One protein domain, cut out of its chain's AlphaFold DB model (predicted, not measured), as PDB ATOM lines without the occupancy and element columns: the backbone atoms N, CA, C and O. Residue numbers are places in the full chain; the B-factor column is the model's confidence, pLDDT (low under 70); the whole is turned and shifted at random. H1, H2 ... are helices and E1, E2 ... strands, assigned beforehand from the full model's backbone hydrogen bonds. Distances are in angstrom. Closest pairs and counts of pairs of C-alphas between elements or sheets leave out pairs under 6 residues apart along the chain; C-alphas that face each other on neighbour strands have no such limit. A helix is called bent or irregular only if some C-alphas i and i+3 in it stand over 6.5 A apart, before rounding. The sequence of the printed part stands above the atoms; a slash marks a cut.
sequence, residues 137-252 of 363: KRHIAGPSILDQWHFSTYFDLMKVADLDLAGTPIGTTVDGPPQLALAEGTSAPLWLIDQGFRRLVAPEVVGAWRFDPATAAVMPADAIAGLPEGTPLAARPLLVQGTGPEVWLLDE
ATOM      1  N   LYS A 137     113.732 137.437 110.038       97.31
ATOM      2  CA  LYS A 137     113.825 138.617 110.895       97.31
ATOM      3  C   LYS A 137     112.430 139.196 111.112       97.31
ATOM      4  O   LYS A 137     111.699 139.489 110.164       97.31
ATOM      5  N   ARG A 138     112.054 139.387 112.369       97.94
ATOM      6  CA  ARG A 138     110.757 139.922 112.790       97.94
ATOM      7  C   ARG A 138     110.969 141.289 113.416       97.94
ATOM      8  O   ARG A 138     111.671 141.402 114.416       97.94
ATOM      9  N   HIS A 139     110.411 142.334 112.812       98.50
ATOM     10  CA  HIS A 139     110.607 143.696 113.310       98.50
ATOM     11  C   HIS A 139     110.010 143.832 114.714       98.50
ATOM     12  O   HIS A 139     108.868 143.429 114.930       98.50
ATOM     13  N   ILE A 140     110.752 144.409 115.655       98.50
ATOM     14  CA  ILE A 140     110.212 144.802 116.956       98.50
ATOM     15  C   ILE A 140     109.532 146.161 116.790       98.50
ATOM     16  O   ILE A 140     110.202 147.154 116.516       98.50
ATOM     17  N   ALA A 141     108.210 146.231 116.975       97.81
ATOM     18  CA  ALA A 141     107.425 147.424 116.638       97.81
ATOM     19  C   ALA A 141     107.841 148.699 117.402       97.81
ATOM     20  O   ALA A 141     107.570 149.810 116.947       97.81
ATOM     21  N   GLY A 142     108.503 148.558 118.554       96.00
ATOM     22  CA  GLY A 142     109.112 149.679 119.262       96.00
ATOM     23  C   GLY A 142     109.698 149.304 120.627       96.00
ATOM     24  O   GLY A 142     109.586 148.157 121.060       96.00
ATOM     25  N   PRO A 143     110.289 150.276 121.348       96.00
ATOM     26  CA  PRO A 143     110.961 150.027 122.626       96.00
ATOM     27  C   PRO A 143     110.065 149.397 123.698       96.00
ATOM     28  O   PRO A 143     110.516 148.522 124.425       96.00
ATOM     29  N   SER A 144     108.778 149.756 123.746       97.62
ATOM     30  CA  SER A 144     107.835 149.154 124.700       97.62
ATOM     31  C   SER A 144     107.644 147.650 124.493       97.62
ATOM     32  O   SER A 144     107.276 146.955 125.433       97.62
ATOM     33  N   ILE A 145     107.870 147.147 123.275       98.12
ATOM     34  CA  ILE A 145     107.807 145.712 122.985       98.12
ATOM     35  C   ILE A 145     109.058 145.005 123.511       98.12
ATOM     36  O   ILE A 145     108.927 143.919 124.066       98.12
ATOM     37  N   LEU A 146     110.244 145.626 123.433       97.62
ATOM     38  CA  LEU A 146     111.450 145.078 124.076       97.62
ATOM     39  C   LEU A 146     111.207 144.857 125.575       97.62
ATOM     40  O   LEU A 146     111.502 143.780 126.084       97.62
ATOM     41  N   ASP A 147     110.604 145.842 126.248       96.75
ATOM     42  CA  ASP A 147     110.297 145.766 127.680       96.75
ATOM     43  C   ASP A 147     109.278 144.661 128.003       96.75
ATOM     44  O   ASP A 147     109.468 143.909 128.956       96.75
ATOM     45  N   GLN A 148     108.213 144.537 127.201       96.56
ATOM     46  CA  GLN A 148     107.172 143.512 127.378       96.56
ATOM     47  C   GLN A 148     107.697 142.085 127.199       96.56
ATOM     48  O   GLN A 148     107.215 141.169 127.858       96.56
ATOM     49  N   TRP A 149     108.674 141.898 126.312       97.44
ATOM     50  CA  TRP A 149     109.360 140.622 126.106       97.44
ATOM     51  C   TRP A 149     110.573 140.438 127.022       97.44
ATOM     52  O   TRP A 149     111.254 139.420 126.937       97.44
ATOM     53  N   HIS A 150     110.869 141.421 127.876       97.19
ATOM     54  CA  HIS A 150     112.064 141.456 128.713       97.19
ATOM     55  C   HIS A 150     113.381 141.308 127.936       97.19
ATOM     56  O   HIS A 150     114.374 140.839 128.495       97.19
ATOM     57  N   PHE A 151     113.435 141.726 126.671       97.81
ATOM     58  CA  PHE A 151     114.660 141.669 125.882       97.81
ATOM     59  C   PHE A 151     115.694 142.687 126.375       97.81
ATOM     60  O   PHE A 151     115.396 143.858 126.598       97.81
ATOM     61  N   SER A 152     116.949 142.256 126.507       96.12
ATOM     62  CA  SER A 152     118.082 143.136 126.790       96.12
ATOM     63  C   SER A 152     118.830 143.471 125.509       96.12
ATOM     64  O   SER A 152     119.391 142.598 124.857       96.12
ATOM     65  N   THR A 153     118.970 144.757 125.198       96.38
ATOM     66  CA  THR A 153     119.851 145.205 124.106       96.38
ATOM     67  C   THR A 153     121.339 145.009 124.406       96.38
ATOM     68  O   THR A 153     122.170 145.170 123.519       96.38
ATOM     69  N   TYR A 154     121.692 144.654 125.642       96.50
ATOM     70  CA  TYR A 154     123.059 144.311 126.009       96.50
ATOM     71  C   TYR A 154     123.330 142.816 125.816       96.50
ATOM     72  O   TYR A 154     124.301 142.432 125.163       96.50
ATOM     73  N   PHE A 155     122.456 141.963 126.354       96.19
ATOM     74  CA  PHE A 155     122.657 140.518 126.298       96.19
ATOM     75  C   PHE A 155     122.150 139.877 125.025       96.19
ATOM     76  O   PHE A 155     122.777 138.923 124.584       96.19
ATOM     77  N   ASP A 156     121.051 140.367 124.463       97.69
ATOM     78  CA  ASP A 156     120.294 139.655 123.435       97.69
ATOM     79  C   ASP A 156     120.479 140.278 122.047       97.69
ATOM     80  O   ASP A 156     120.201 139.619 121.056       97.69
ATOM     81  N   LEU A 157     120.981 141.517 121.956       98.12
ATOM     82  CA  LEU A 157     121.176 142.225 120.687       98.12
ATOM     83  C   LEU A 157     122.607 142.145 120.183       98.12
ATOM     84  O   LEU A 157     123.532 142.605 120.839       98.12
ATOM     85  N   MET A 158     122.749 141.648 118.962       97.50
ATOM     86  CA  MET A 158     123.988 141.601 118.207       97.50
ATOM     87  C   MET A 158     123.991 142.651 117.095       97.50
ATOM     88  O   MET A 158     122.985 142.866 116.409       97.50
ATOM     89  N   LYS A 159     125.139 143.296 116.888       96.62
ATOM     90  CA  LYS A 159     125.361 144.152 115.720       96.62
ATOM     91  C   LYS A 159     125.787 143.299 114.535       96.62
ATOM     92  O   LYS A 159     126.679 142.469 114.660       96.62
ATOM     93  N   VAL A 160     125.149 143.511 113.391       96.06
ATOM     94  CA  VAL A 160     125.394 142.740 112.163       96.06
ATOM     95  C   VAL A 160     125.512 143.668 110.960       96.06
ATOM     96  O   VAL A 160     125.100 144.828 111.022       96.06
ATOM     97  N   ALA A 161     126.084 143.180 109.859       94.62
ATOM     98  CA  ALA A 161     126.169 143.973 108.643       94.62
ATOM     99  C   ALA A 161     124.777 144.171 108.021       94.62
ATOM    100  O   ALA A 161     123.942 143.264 108.013       94.62
ATOM    101  N   ASP A 162     124.544 145.343 107.426       95.50
ATOM    102  CA  ASP A 162     123.269 145.644 106.758       95.50
ATOM    103  C   ASP A 162     122.973 144.662 105.609       95.50
ATOM    104  O   ASP A 162     121.810 144.379 105.324       95.50
ATOM    105  N   LEU A 163     124.015 144.107 104.976       94.50
ATOM    106  CA  LEU A 163     123.877 143.099 103.923       94.50
ATOM    107  C   LEU A 163     123.300 141.781 104.456       94.50
ATOM    108  O   LEU A 163     122.402 141.225 103.823       94.50
ATOM    109  N   ASP A 164     123.757 141.319 105.623       93.50
ATOM    110  CA  ASP A 164     123.251 140.090 106.247       93.50
ATOM    111  C   ASP A 164     121.772 140.263 106.620       93.50
ATOM    112  O   ASP A 164     120.931 139.408 106.333       93.50
ATOM    113  N   LEU A 165     121.412 141.437 107.157       94.50
ATOM    114  CA  LEU A 165     120.015 141.771 107.438       94.50
ATOM    115  C   LEU A 165     119.173 141.854 106.172       94.50
ATOM    116  O   LEU A 165     118.035 141.392 106.180       94.50
ATOM    117  N   ALA A 166     119.673 142.470 105.102       94.06
ATOM    118  CA  ALA A 166     118.946 142.582 103.841       94.06
ATOM    119  C   ALA A 166     118.691 141.209 103.197       94.06
ATOM    120  O   ALA A 166     117.640 141.018 102.591       94.06
ATOM    121  N   GLY A 167     119.621 140.262 103.362       93.62
ATOM    122  CA  GLY A 167     119.484 138.884 102.884       93.62
ATOM    123  C   GLY A 167     118.555 137.998 103.719       93.62
ATOM    124  O   GLY A 167     118.157 136.936 103.247       93.62
ATOM    125  N   THR A 168     118.186 138.416 104.932       94.81
ATOM    126  CA  THR A 168     117.316 137.631 105.819       94.81
ATOM    127  C   THR A 168     115.833 137.880 105.498       94.81
ATOM    128  O   THR A 168     115.403 139.043 105.517       94.81
ATOM    129  N   PRO A 169     115.023 136.832 105.241       94.81
ATOM    130  CA  PRO A 169     113.591 136.975 104.975       94.81
ATOM    131  C   PRO A 169     112.842 137.691 106.107       94.81
ATOM    132  O   PRO A 169     113.151 137.512 107.283       94.81
ATOM    133  N   ILE A 170     111.844 138.507 105.761       94.69
ATOM    134  CA  ILE A 170     111.029 139.244 106.738       94.69
ATOM    135  C   ILE A 170     109.860 138.368 107.195       94.69
ATOM    136  O   ILE A 170     109.078 137.907 106.367       94.69
ATOM    137  N   GLY A 171     109.729 138.187 108.508       93.81
ATOM    138  CA  GLY A 171     108.595 137.524 109.151       93.81
ATOM    139  C   GLY A 171     107.581 138.506 109.744       93.81
ATOM    140  O   GLY A 171     107.698 139.727 109.605       93.81
ATOM    141  N   THR A 172     106.590 137.968 110.454       94.50
ATOM    142  CA  THR A 172     105.558 138.766 111.131       94.50
ATOM    143  C   THR A 172     106.181 139.686 112.180       94.50
ATOM    144  O   THR A 172     106.991 139.249 112.999       94.50
ATOM    145  N   THR A 173     105.784 140.960 112.174       97.75
ATOM    146  CA  THR A 173     106.214 141.951 113.178       97.75
ATOM    147  C   THR A 173     105.831 141.493 114.589       97.75
ATOM    148  O   THR A 173     104.779 140.892 114.785       97.75
ATOM    149  N   VAL A 174     106.686 141.778 115.571       98.19
ATOM    150  CA  VAL A 174     106.391 141.611 116.998       98.19
ATOM    151  C   VAL A 174     105.824 142.932 117.514       98.19
ATOM    152  O   VAL A 174     106.558 143.908 117.681       98.19
ATOM    153  N   ASP A 175     104.513 142.982 117.721       97.62
ATOM    154  CA  ASP A 175     103.763 144.198 118.064       97.62
ATOM    155  C   ASP A 175     102.943 144.092 119.361       97.62
ATOM    156  O   ASP A 175     102.315 145.067 119.781       97.62
ATOM    157  N   GLY A 176     103.000 142.941 120.032       96.44
ATOM    158  CA  GLY A 176     102.368 142.693 121.324       96.44
ATOM    159  C   GLY A 176     103.284 141.940 122.293       96.44
ATOM    160  O   GLY A 176     104.382 141.537 121.903       96.44
ATOM    161  N   PRO A 177     102.851 141.750 123.550       96.50
ATOM    162  CA  PRO A 177     103.604 141.005 124.556       96.50
ATOM    163  C   PRO A 177     103.635 139.500 124.237       96.50
ATOM    164  O   PRO A 177     102.768 139.018 123.499       96.50
ATOM    165  N   PRO A 178     104.573 138.734 124.824       96.75
ATOM    166  CA  PRO A 178     104.544 137.280 124.721       96.75
ATOM    167  C   PRO A 178     103.253 136.734 125.343       96.75
ATOM    168  O   PRO A 178     102.855 137.146 126.434       96.75
ATOM    169  N   GLN A 179     102.595 135.791 124.668       97.62
ATOM    170  CA  GLN A 179     101.397 135.136 125.193       97.62
ATOM    171  C   GLN A 179     101.762 133.754 125.721       97.62
ATOM    172  O   GLN A 179     101.907 132.804 124.959       97.62
ATOM    173  N   LEU A 180     101.927 133.642 127.035       98.38
ATOM    174  CA  LEU A 180     102.175 132.362 127.687       98.38
ATOM    175  C   LEU A 180     100.852 131.671 128.035       98.38
ATOM    176  O   LEU A 180      99.900 132.336 128.443       98.38
ATOM    177  N   ALA A 181     100.800 130.346 127.912       98.38
ATOM    178  CA  ALA A 181      99.604 129.555 128.180       98.38
ATOM    179  C   ALA A 181      99.900 128.260 128.952       98.38
ATOM    180  O   ALA A 181     100.898 127.577 128.710       98.38
ATOM    181  N   LEU A 182      98.982 127.908 129.854       98.25
ATOM    182  CA  LEU A 182      98.923 126.639 130.580       98.25
ATOM    183  C   LEU A 182      97.537 126.015 130.406       98.25
ATOM    184  O   LEU A 182      96.527 126.721 130.379       98.25
ATOM    185  N   ALA A 183      97.475 124.686 130.327       97.88
ATOM    186  CA  ALA A 183      96.197 123.987 130.285       97.88
ATOM    187  C   ALA A 183      95.505 124.021 131.660       97.88
ATOM    188  O   ALA A 183      96.157 123.871 132.699       97.88
ATOM    189  N   GLU A 184      94.181 124.175 131.671       97.38
ATOM    190  CA  GLU A 184      93.355 124.117 132.883       97.38
ATOM    191  C   GLU A 184      93.670 122.891 133.755       97.38
ATOM    192  O   GLU A 184      93.731 121.756 133.282       97.38
ATOM    193  N   GLY A 185      93.872 123.121 135.056       94.31
ATOM    194  CA  GLY A 185      94.198 122.061 136.015       94.31
ATOM    195  C   GLY A 185      95.640 121.542 135.941       94.31
ATOM    196  O   GLY A 185      95.959 120.574 136.631       94.31
ATOM    197  N   THR A 186      96.512 122.174 135.148       93.19
ATOM    198  CA  THR A 186      97.928 121.802 135.006       93.19
ATOM    199  C   THR A 186      98.859 122.963 135.357       93.19
ATOM    200  O   THR A 186      98.461 124.126 135.355       93.19
ATOM    201  N   SER A 187     100.121 122.647 135.650       91.19
ATOM    202  CA  SER A 187     101.212 123.623 135.796       91.19
ATOM    203  C   SER A 187     102.283 123.484 134.707       91.19
ATOM    204  O   SER A 187     103.289 124.186 134.739       91.19
ATOM    205  N   ALA A 188     102.100 122.535 133.787       93.88
ATOM    206  CA  ALA A 188     102.996 122.218 132.682       93.88
ATOM    207  C   ALA A 188     102.262 121.328 131.654       93.88
ATOM    208  O   ALA A 188     101.341 120.603 132.047       93.88
ATOM    209  N   PRO A 189     102.702 121.300 130.381       95.88
ATOM    210  CA  PRO A 189     103.771 122.124 129.805       95.88
ATOM    211  C   PRO A 189     103.367 123.595 129.629       95.88
ATOM    212  O   PRO A 189     102.192 123.900 129.432       95.88
ATOM    213  N   LEU A 190     104.355 124.492 129.705       98.00
ATOM    214  CA  LEU A 190     104.200 125.912 129.388       98.00
ATOM    215  C   LEU A 190     104.310 126.109 127.873       98.00
ATOM    216  O   LEU A 190     105.246 125.610 127.246       98.00
ATOM    217  N   TRP A 191     103.377 126.856 127.294       98.25
ATOM    218  CA  TRP A 191     103.350 127.160 125.866       98.25
ATOM    219  C   TRP A 191     103.533 128.651 125.620       98.25
ATOM    220  O   TRP A 191     102.978 129.466 126.351       98.25
ATOM    221  N   LEU A 192     104.257 129.000 124.561       98.25
ATOM    222  CA  LEU A 192     104.202 130.315 123.936       98.25
ATOM    223  C   LEU A 192     103.214 130.236 122.774       98.25
ATOM    224  O   LEU A 192     103.377 129.401 121.885       98.25
ATOM    225  N   ILE A 193     102.210 131.104 122.779       97.75
ATOM    226  CA  ILE A 193     101.310 131.310 121.652       97.75
ATOM    227  C   ILE A 193     101.805 132.521 120.870       97.75
ATOM    228  O   ILE A 193     101.853 133.635 121.384       97.75
ATOM    229  N   ASP A 194     102.214 132.303 119.628       96.00
ATOM    230  CA  ASP A 194     102.778 133.349 118.780       96.00
ATOM    231  C   ASP A 194     102.508 133.025 117.311       96.00
ATOM    232  O   ASP A 194     102.568 131.867 116.901       96.00
ATOM    233  N   GLN A 195     102.164 134.041 116.516       92.19
ATOM    234  CA  GLN A 195     101.846 133.895 115.084       92.19
ATOM    235  C   GLN A 195     100.754 132.845 114.771       92.19
ATOM    236  O   GLN A 195     100.695 132.316 113.666       92.19
ATOM    237  N   GLY A 196      99.873 132.542 115.733       92.94
ATOM    238  CA  GLY A 196      98.842 131.506 115.595       92.94
ATOM    239  C   GLY A 196      99.329 130.073 115.846       92.94
ATOM    240  O   GLY A 196      98.544 129.141 115.690       92.94
ATOM    241  N   PHE A 197     100.579 129.892 116.270       96.19
ATOM    242  CA  PHE A 197     101.165 128.607 116.643       96.19
ATOM    243  C   PHE A 197     101.301 128.496 118.157       96.19
ATOM    244  O   PHE A 197     101.470 129.502 118.850       96.19
ATOM    245  N   ARG A 198     101.299 127.264 118.671       97.31
ATOM    246  CA  ARG A 198     101.825 126.968 120.008       97.31
ATOM    247  C   ARG A 198     103.265 126.477 119.892       97.31
ATOM    248  O   ARG A 198     103.562 125.630 119.057       97.31
ATOM    249  N   ARG A 199     104.161 126.962 120.743       97.50
ATOM    250  CA  ARG A 199     105.554 126.502 120.827       97.50
ATOM    251  C   ARG A 199     105.853 126.104 122.261       97.50
ATOM    252  O   ARG A 199     105.535 126.850 123.187       97.50
ATOM    253  N   LEU A 200     106.414 124.912 122.454       97.31
ATOM    254  CA  LEU A 200     106.760 124.425 123.786       97.31
ATOM    255  C   LEU A 200     107.851 125.317 124.389       97.31
ATOM    256  O   LEU A 200     108.918 125.482 123.796       97.31
ATOM    257  N   VAL A 201     107.608 125.846 125.586       97.81
ATOM    258  CA  VAL A 201     108.630 126.527 126.381       97.81
ATOM    259  C   VAL A 201     109.287 125.485 127.280       97.81
ATOM    260  O   VAL A 201     108.779 125.154 128.353       97.81
ATOM    261  N   ALA A 202     110.404 124.928 126.816       95.94
ATOM    262  CA  ALA A 202     111.172 123.968 127.599       95.94
ATOM    263  C   ALA A 202     111.722 124.631 128.886       95.94
ATOM    264  O   ALA A 202     112.095 125.810 128.837       95.94
ATOM    265  N   PRO A 203     111.781 123.924 130.033       94.38
ATOM    266  CA  PRO A 203     112.224 124.501 131.307       94.38
ATOM    267  C   PRO A 203     113.584 125.213 131.242       94.38
ATOM    268  O   PRO A 203     113.762 126.262 131.854       94.38
ATOM    269  N   GLU A 204     114.522 124.677 130.464       92.88
ATOM    270  CA  GLU A 204     115.861 125.229 130.251       92.88
ATOM    271  C   GLU A 204     115.868 126.556 129.471       92.88
ATOM    272  O   GLU A 204     116.804 127.342 129.599       92.88
ATOM    273  N   VAL A 205     114.812 126.840 128.705       95.25
ATOM    274  CA  VAL A 205     114.672 128.052 127.881       95.25
ATOM    275  C   VAL A 205     113.991 129.189 128.656       95.25
ATOM    276  O   VAL A 205     114.247 130.361 128.372       95.25
ATOM    277  N   VAL A 206     113.175 128.872 129.675       95.94
ATOM    278  CA  VAL A 206     112.395 129.847 130.473       95.94
ATOM    279  C   VAL A 206     113.276 130.980 131.002       95.94
ATOM    280  O   VAL A 206     112.957 132.151 130.806       95.94
ATOM    281  N   GLY A 207     114.404 130.639 131.635       93.50
ATOM    282  CA  GLY A 207     115.317 131.626 132.216       93.50
ATOM    283  C   GLY A 207     116.025 132.483 131.164       93.50
ATOM    284  O   GLY A 207     116.161 133.691 131.348       93.50
ATOM    285  N   ALA A 208     116.423 131.885 130.039       93.44
ATOM    286  CA  ALA A 208     117.112 132.590 128.960       93.44
ATOM    287  C   ALA A 208     116.202 133.603 128.247       93.44
ATOM    288  O   ALA A 208     116.647 134.700 127.917       93.44
ATOM    289  N   TRP A 209     114.925 133.260 128.059       96.69
ATOM    290  CA  TRP A 209     113.902 134.162 127.516       96.69
ATOM    291  C   TRP A 209     113.235 135.047 128.566       96.69
ATOM    292  O   TRP A 209     112.447 135.917 128.211       96.69
ATOM    293  N   ARG A 210     113.558 134.847 129.850       96.88
ATOM    294  CA  ARG A 210     112.983 135.583 130.986       96.88
ATOM    295  C   ARG A 210     111.456 135.522 131.008       96.88
ATOM    296  O   ARG A 210     110.789 136.478 131.396       96.88
ATOM    297  N   PHE A 211     110.905 134.388 130.590       97.06
ATOM    298  CA  PHE A 211     109.479 134.137 130.713       97.06
ATOM    299  C   PHE A 211     109.124 133.915 132.181       97.06
ATOM    300  O   PHE A 211     109.817 133.188 132.890       97.06
ATOM    301  N   ASP A 212     108.019 134.513 132.620       95.31
ATOM    302  CA  ASP A 212     107.446 134.268 133.939       95.31
ATOM    303  C   ASP A 212     106.216 133.357 133.794       95.31
ATOM    304  O   ASP A 212     105.155 133.830 133.364       95.31
ATOM    305  N   PRO A 213     106.307 132.063 134.160       94.62
ATOM    306  CA  PRO A 213     105.173 131.143 134.099       94.62
ATOM    307  C   PRO A 213     103.959 131.610 134.913       94.62
ATOM    308  O   PRO A 213     102.840 131.207 134.606       94.62
ATOM    309  N   ALA A 214     104.142 132.470 135.925       94.69
ATOM    310  CA  ALA A 214     103.038 133.016 136.712       94.69
ATOM    311  C   ALA A 214     102.155 133.993 135.917       94.69
ATOM    312  O   ALA A 214     101.019 134.255 136.310       94.69
ATOM    313  N   THR A 215     102.653 134.513 134.792       95.38
ATOM    314  CA  THR A 215     101.892 135.378 133.876       95.38
ATOM    315  C   THR A 215     101.100 134.595 132.828       95.38
ATOM    316  O   THR A 215     100.334 135.194 132.071       95.38
ATOM    317  N   ALA A 216     101.259 133.267 132.776       97.69
ATOM    318  CA  ALA A 216     100.602 132.433 131.784       97.69
ATOM    319  C   ALA A 216      99.075 132.453 131.937       97.69
ATOM    320  O   ALA A 216      98.526 132.265 133.025       97.69
ATOM    321  N   ALA A 217      98.383 132.629 130.815       97.62
ATOM    322  CA  ALA A 217      96.941 132.484 130.752       97.62
ATOM    323  C   ALA A 217      96.558 131.009 130.923       97.62
ATOM    324  O   ALA A 217      97.114 130.120 130.276       97.62
ATOM    325  N   VAL A 218      95.572 130.743 131.775       98.06
ATOM    326  CA  VAL A 218      94.979 129.410 131.889       98.06
ATOM    327  C   VAL A 218      93.932 129.256 130.787       98.06
ATOM    328  O   VAL A 218      93.023 130.081 130.682       98.06
ATOM    329  N   MET A 219      94.075 128.224 129.958       97.50
ATOM    330  CA  MET A 219      93.219 127.974 128.796       97.50
ATOM    331  C   MET A 219      92.729 126.520 128.760       97.50
ATOM    332  O   MET A 219      93.415 125.624 129.265       97.50
ATOM    333  N   PRO A 220      91.583 126.244 128.110       98.06
ATOM    334  CA  PRO A 220      91.155 124.881 127.830       98.06
ATOM    335  C   PRO A 220      92.224 124.093 127.060       98.06
ATOM    336  O   PRO A 220      92.853 124.606 126.129       98.06
ATOM    337  N   ALA A 221      92.436 122.835 127.446       96.94
ATOM    338  CA  ALA A 221      93.468 121.993 126.842       96.94
ATOM    339  C   ALA A 221      93.230 121.756 125.340       96.94
ATOM    340  O   ALA A 221      94.184 121.692 124.571       96.94
ATOM    341  N   ASP A 222      91.969 121.663 124.917       96.88
ATOM    342  CA  ASP A 222      91.561 121.525 123.518       96.88
ATOM    343  C   ASP A 222      91.806 122.804 122.701       96.88
ATOM    344  O   ASP A 222      92.197 122.713 121.540       96.88
ATOM    345  N   ALA A 223      91.661 123.985 123.309       97.31
ATOM    346  CA  ALA A 223      91.994 125.255 122.669       97.31
ATOM    347  C   ALA A 223      93.498 125.361 122.365       97.31
ATOM    348  O   ALA A 223      93.871 125.748 121.259       97.31
ATOM    349  N   ILE A 224      94.363 124.960 123.307       97.50
ATOM    350  CA  ILE A 224      95.813 124.870 123.061       97.50
ATOM    351  C   ILE A 224      96.095 123.771 122.024       97.50
ATOM    352  O   ILE A 224      96.831 124.003 121.064       97.50
ATOM    353  N   ALA A 225      95.486 122.588 122.181       95.75
ATOM    354  CA  ALA A 225      95.670 121.445 121.286       95.75
ATOM    355  C   ALA A 225      95.251 121.736 119.829       95.75
ATOM    356  O   ALA A 225      95.816 121.156 118.900       95.75
ATOM    357  N   GLY A 226      94.287 122.639 119.631       96.38
ATOM    358  CA  GLY A 226      93.790 123.057 118.323       96.38
ATOM    359  C   GLY A 226      94.710 124.011 117.558       96.38
ATOM    360  O   GLY A 226      94.548 124.144 116.346       96.38
ATOM    361  N   LEU A 227      95.675 124.656 118.222       95.94
ATOM    362  CA  LEU A 227      96.689 125.470 117.544       95.94
ATOM    363  C   LEU A 227      97.746 124.565 116.892       95.94
ATOM    364  O   LEU A 227      98.201 123.622 117.546       95.94
ATOM    365  N   PRO A 228      98.182 124.839 115.649       95.00
ATOM    366  CA  PRO A 228      99.319 124.149 115.055       95.00
ATOM    367  C   PRO A 228     100.563 124.279 115.937       95.00
ATOM    368  O   PRO A 228     100.823 125.331 116.528       95.00
ATOM    369  N   GLU A 229     101.329 123.199 116.040       94.06
ATOM    370  CA  GLU A 229     102.592 123.224 116.767       94.06
ATOM    371  C   GLU A 229     103.666 123.876 115.898       94.06
ATOM    372  O   GLU A 229     103.888 123.468 114.759       94.06
ATOM    373  N   GLY A 230     104.272 124.937 116.420       93.62
ATOM    374  CA  GLY A 230     105.339 125.672 115.758       93.62
ATOM    375  C   GLY A 230     106.703 125.018 115.957       93.62
ATOM    376  O   GLY A 230     106.858 124.038 116.688       93.62
ATOM    377  N   THR A 231     107.723 125.599 115.333       92.88
ATOM    378  CA  THR A 231     109.105 125.140 115.508       92.88
ATOM    379  C   THR A 231     109.574 125.333 116.959       92.88
ATOM    380  O   THR A 231     109.052 126.198 117.676       92.88
ATOM    381  N   PRO A 232     110.575 124.567 117.433       92.81
ATOM    382  CA  PRO A 232     111.136 124.765 118.766       92.81
ATOM    383  C   PRO A 232     111.591 126.210 119.003       92.81
ATOM    384  O   PRO A 232     112.030 126.901 118.081       92.81
ATOM    385  N   LEU A 233     111.483 126.686 120.245       94.62
ATOM    386  CA  LEU A 233     112.070 127.969 120.630       94.62
ATOM    387  C   LEU A 233     113.595 127.885 120.598       94.62
ATOM    388  O   LEU A 233     114.178 126.886 121.023       94.62
ATOM    389  N   ALA A 234     114.242 128.952 120.129       93.88
ATOM    390  CA  ALA A 234     115.689 129.074 120.240       93.88
ATOM    391  C   ALA A 234     116.108 129.035 121.719       93.88
ATOM    392  O   ALA A 234     115.366 129.479 122.595       93.88
ATOM    393  N   ALA A 235     117.320 128.555 122.005       92.94
ATOM    394  CA  ALA A 235     117.811 128.417 123.381       92.94
ATOM    395  C   ALA A 235     117.819 129.744 124.168       92.94
ATOM    396  O   ALA A 235     117.734 129.742 125.392       92.94
ATOM    397  N   ARG A 236     117.912 130.878 123.463       94.00
ATOM    398  CA  ARG A 236     117.812 132.239 123.997       94.00
ATOM    399  C   ARG A 236     117.286 133.188 122.913       94.00
ATOM    400  O   ARG A 236     117.408 132.849 121.733       94.00
ATOM    401  N   PRO A 237     116.761 134.370 123.268       96.44
ATOM    402  CA  PRO A 237     116.400 135.372 122.277       96.44
ATOM    403  C   PRO A 237     117.640 135.887 121.538       96.44
ATOM    404  O   PRO A 237     118.694 136.109 122.141       96.44
ATOM    405  N   LEU A 238     117.493 136.077 120.226       97.12
ATOM    406  CA  LEU A 238     118.515 136.621 119.335       97.12
ATOM    407  C   LEU A 238     117.950 137.858 118.645       97.12
ATOM    408  O   LEU A 238     117.188 137.762 117.685       97.12
ATOM    409  N   LEU A 239     118.316 139.031 119.145       98.38
ATOM    410  CA  LEU A 239     118.029 140.296 118.491       98.38
ATOM    411  C   LEU A 239     119.197 140.694 117.592       98.38
ATOM    412  O   LEU A 239     120.365 140.506 117.929       98.38
ATOM    413  N   VAL A 240     118.886 141.305 116.458       98.12
ATOM    414  CA  VAL A 240     119.879 141.843 115.531       98.12
ATOM    415  C   VAL A 240     119.536 143.263 115.125       98.12
ATOM    416  O   VAL A 240     118.369 143.645 115.003       98.12
ATOM    417  N   GLN A 241     120.579 144.058 114.920       97.94
ATOM    418  CA  GLN A 241     120.461 145.437 114.475       97.94
ATOM    419  C   GLN A 241     121.641 145.807 113.579       97.94
ATOM    420  O   GLN A 241     122.795 145.524 113.901       97.94
ATOM    421  N   GLY A 242     121.329 146.467 112.466       96.62
ATOM    422  CA  GLY A 242     122.313 146.996 111.531       96.62
ATOM    423  C   GLY A 242     122.782 148.387 111.942       96.62
ATOM    424  O   GLY A 242     122.873 148.722 113.128       96.62
ATOM    425  N   THR A 243     123.036 149.230 110.946       96.81
ATOM    426  CA  THR A 243     123.365 150.646 111.162       96.81
ATOM    427  C   THR A 243     122.131 151.498 111.480       96.81
ATOM    428  O   THR A 243     122.244 152.537 112.134       96.81
ATOM    429  N   GLY A 244     120.948 151.052 111.045       96.06
ATOM    430  CA  GLY A 244     119.663 151.697 111.311       96.06
ATOM    431  C   GLY A 244     119.132 151.493 112.741       96.06
ATOM    432  O   GLY A 244     119.652 150.673 113.500       96.06
ATOM    433  N   PRO A 245     118.067 152.225 113.122       96.06
ATOM    434  CA  PRO A 245     117.484 152.143 114.462       96.06
ATOM    435  C   PRO A 245     116.610 150.898 114.674       96.06
ATOM    436  O   PRO A 245     116.287 150.575 115.813       96.06
ATOM    437  N   GLU A 246     116.217 150.210 113.604       97.38
ATOM    438  CA  GLU A 246     115.318 149.056 113.658       97.38
ATOM    439  C   GLU A 246     115.981 147.869 114.360       97.38
ATOM    440  O   GLU A 246     117.125 147.517 114.072       97.38
ATOM    441  N   VAL A 247     115.241 147.242 115.272       98.50
ATOM    442  CA  VAL A 247     115.655 146.025 115.971       98.50
ATOM    443  C   VAL A 247     114.785 144.882 115.483       98.50
ATOM    444  O   VAL A 247     113.570 145.032 115.345       98.50
ATOM    445  N   TRP A 248     115.408 143.739 115.236       98.44
ATOM    446  CA  TRP A 248     114.733 142.563 114.710       98.44
ATOM    447  C   TRP A 248     114.974 141.371 115.623       98.44
ATOM    448  O   TRP A 248     116.109 141.137 116.024       98.44
ATOM    449  N   LEU A 249     113.931 140.603 115.919       98.19
ATOM    450  CA  LEU A 249     114.063 139.262 116.476       98.19
ATOM    451  C   LEU A 249     114.372 138.294 115.333       98.19
ATOM    452  O   LEU A 249     113.594 138.208 114.383       98.19
ATOM    453  N   LEU A 250     115.491 137.582 115.419       97.56
ATOM    454  CA  LEU A 250     115.715 136.397 114.600       97.56
ATOM    455  C   LEU A 250     114.930 135.238 115.200       97.56
ATOM    456  O   LEU A 250     115.061 134.935 116.385       97.56
ATOM    457  N   ASP A 251     114.109 134.609 114.373       95.69
ATOM    458  CA  ASP A 251     113.269 133.488 114.770       95.69
ATOM    459  C   ASP A 251     113.207 132.461 113.645       95.69
ATOM    460  O   ASP A 251     113.488 132.752 112.480       95.69
ATOM    461  N   GLU A 252     112.807 131.252 113.996       93.56
ATOM    462  CA  GLU A 252     112.526 130.220 113.014       93.56
ATOM    463  C   GLU A 252     111.223 130.533 112.274       93.56
ATOM    464  O   GLU A 252     110.239 131.009 112.854       93.56
TER     465      GLU A 252
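What this domain is: This is residues 137 to 252 of the 363 residues of an uncharacterized protein of Nannocystis exedens (UniProt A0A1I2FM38). Two small lobes stand end to end along the longest axis, each built on a twisted sheet of four strands: E1, E8, E7 and E2 in one, with H1 and H2, and E5, E4, E3 and E6 in the other, with H3 and H4. H2 only grazes the first sheet, H4 is on the second, and two long links, H2 to E3 and H4 to E7, run between the lobes. The printed part has 116 residues, with four named helices and eight named strands in the order E1 H1 E2 H2 E3 E4 E5 H3 E6 H4 E7 E8; both sheets, ordered E1 E8 E7 E2 and E5 E4 E3 E6, are mixed. The class is mixed, helices and strands, with 56 residues, under half, in named elements. The whole is compact, with a radius of gyration of the C-alphas of 14.8 A, and its outline is elongated, 48 by 25 by 23 A.

How they stand to each other: Start at edge strand E1, residues 137 to 139, antiparallel to E8, residues 248 to 251: N 138 and O 249 are 2.8 A apart, within hydrogen-bond range. E8 forms a hairpin with E7, residues 238 to 241, with N 240 and O 248 at 2.8 A. E7 is parallel to edge strand E2, residues 157 to 159, with N 158 and O 239 at 2.8 A. E1, H1, residues 143 to 148, and E2 make a split strand-helix-strand unit, two strands of one sheet with a helix between them along the chain and E8 and E7 between them in the sheet, its crossover right-handed; H1 is not on the sheet. H2, residues 162 to 167, only grazes it; the closest C-alphas of E1 and H2, those of Lys 137 and Leu 165, are 7.8 A apart. Further on, E3 (residues 179 to 183), E4 (190 to 194) and E5 (197 to 201) form a meander, each strand the antiparallel neighbour of the one before; look for N 181 and O 191 at 2.8 A and N 199 and O 192 at 2.8 A. E6, residues 217 to 219, is parallel to E3, with N 217 and O 180 at 2.8 A. E5, H3 (residues 203 to 209) and E6 are a second split unit, also right-handed; H3 is not on this sheet. H4, residues 221 to 225, is on it at a height over the sheet of 7.0 A; the closest C-alphas of E3 and H4, those of Ala 183 and Ala 221, are 4.8 A apart. Every O i to N i+4 pair is within hydrogen-bond range in H1, H2 and H4; H3 has 1 of 3, and 2 of 4 O i to N i+3 pairs.

Where its parts are: Find C-alpha 137 at (113.825, 138.617, 110.895), where E1 begins. At C-alpha 179, (101.397, 135.136, 125.193), E3 sets out for 13.3 A; E4 measures 13.0 A and E5 12.4 A. H3, 10.5 A long, is only just irregular: C-alphas 204 and 207 are 6.7 A apart. E7 covers 10.3 A, and E8 ends at C-alpha 251, (113.269, 133.488, 114.770).

The domain as a whole: The C-alphas farthest apart, those of Leu 163 and Gly 185, are 48.5 A apart. The printed part has no cut; the links H2 to E3 and H4 to E7 are long, with 11 and 12 residues. The mean pLDDT of the printed part is 96.2, and no printed residue is under 70.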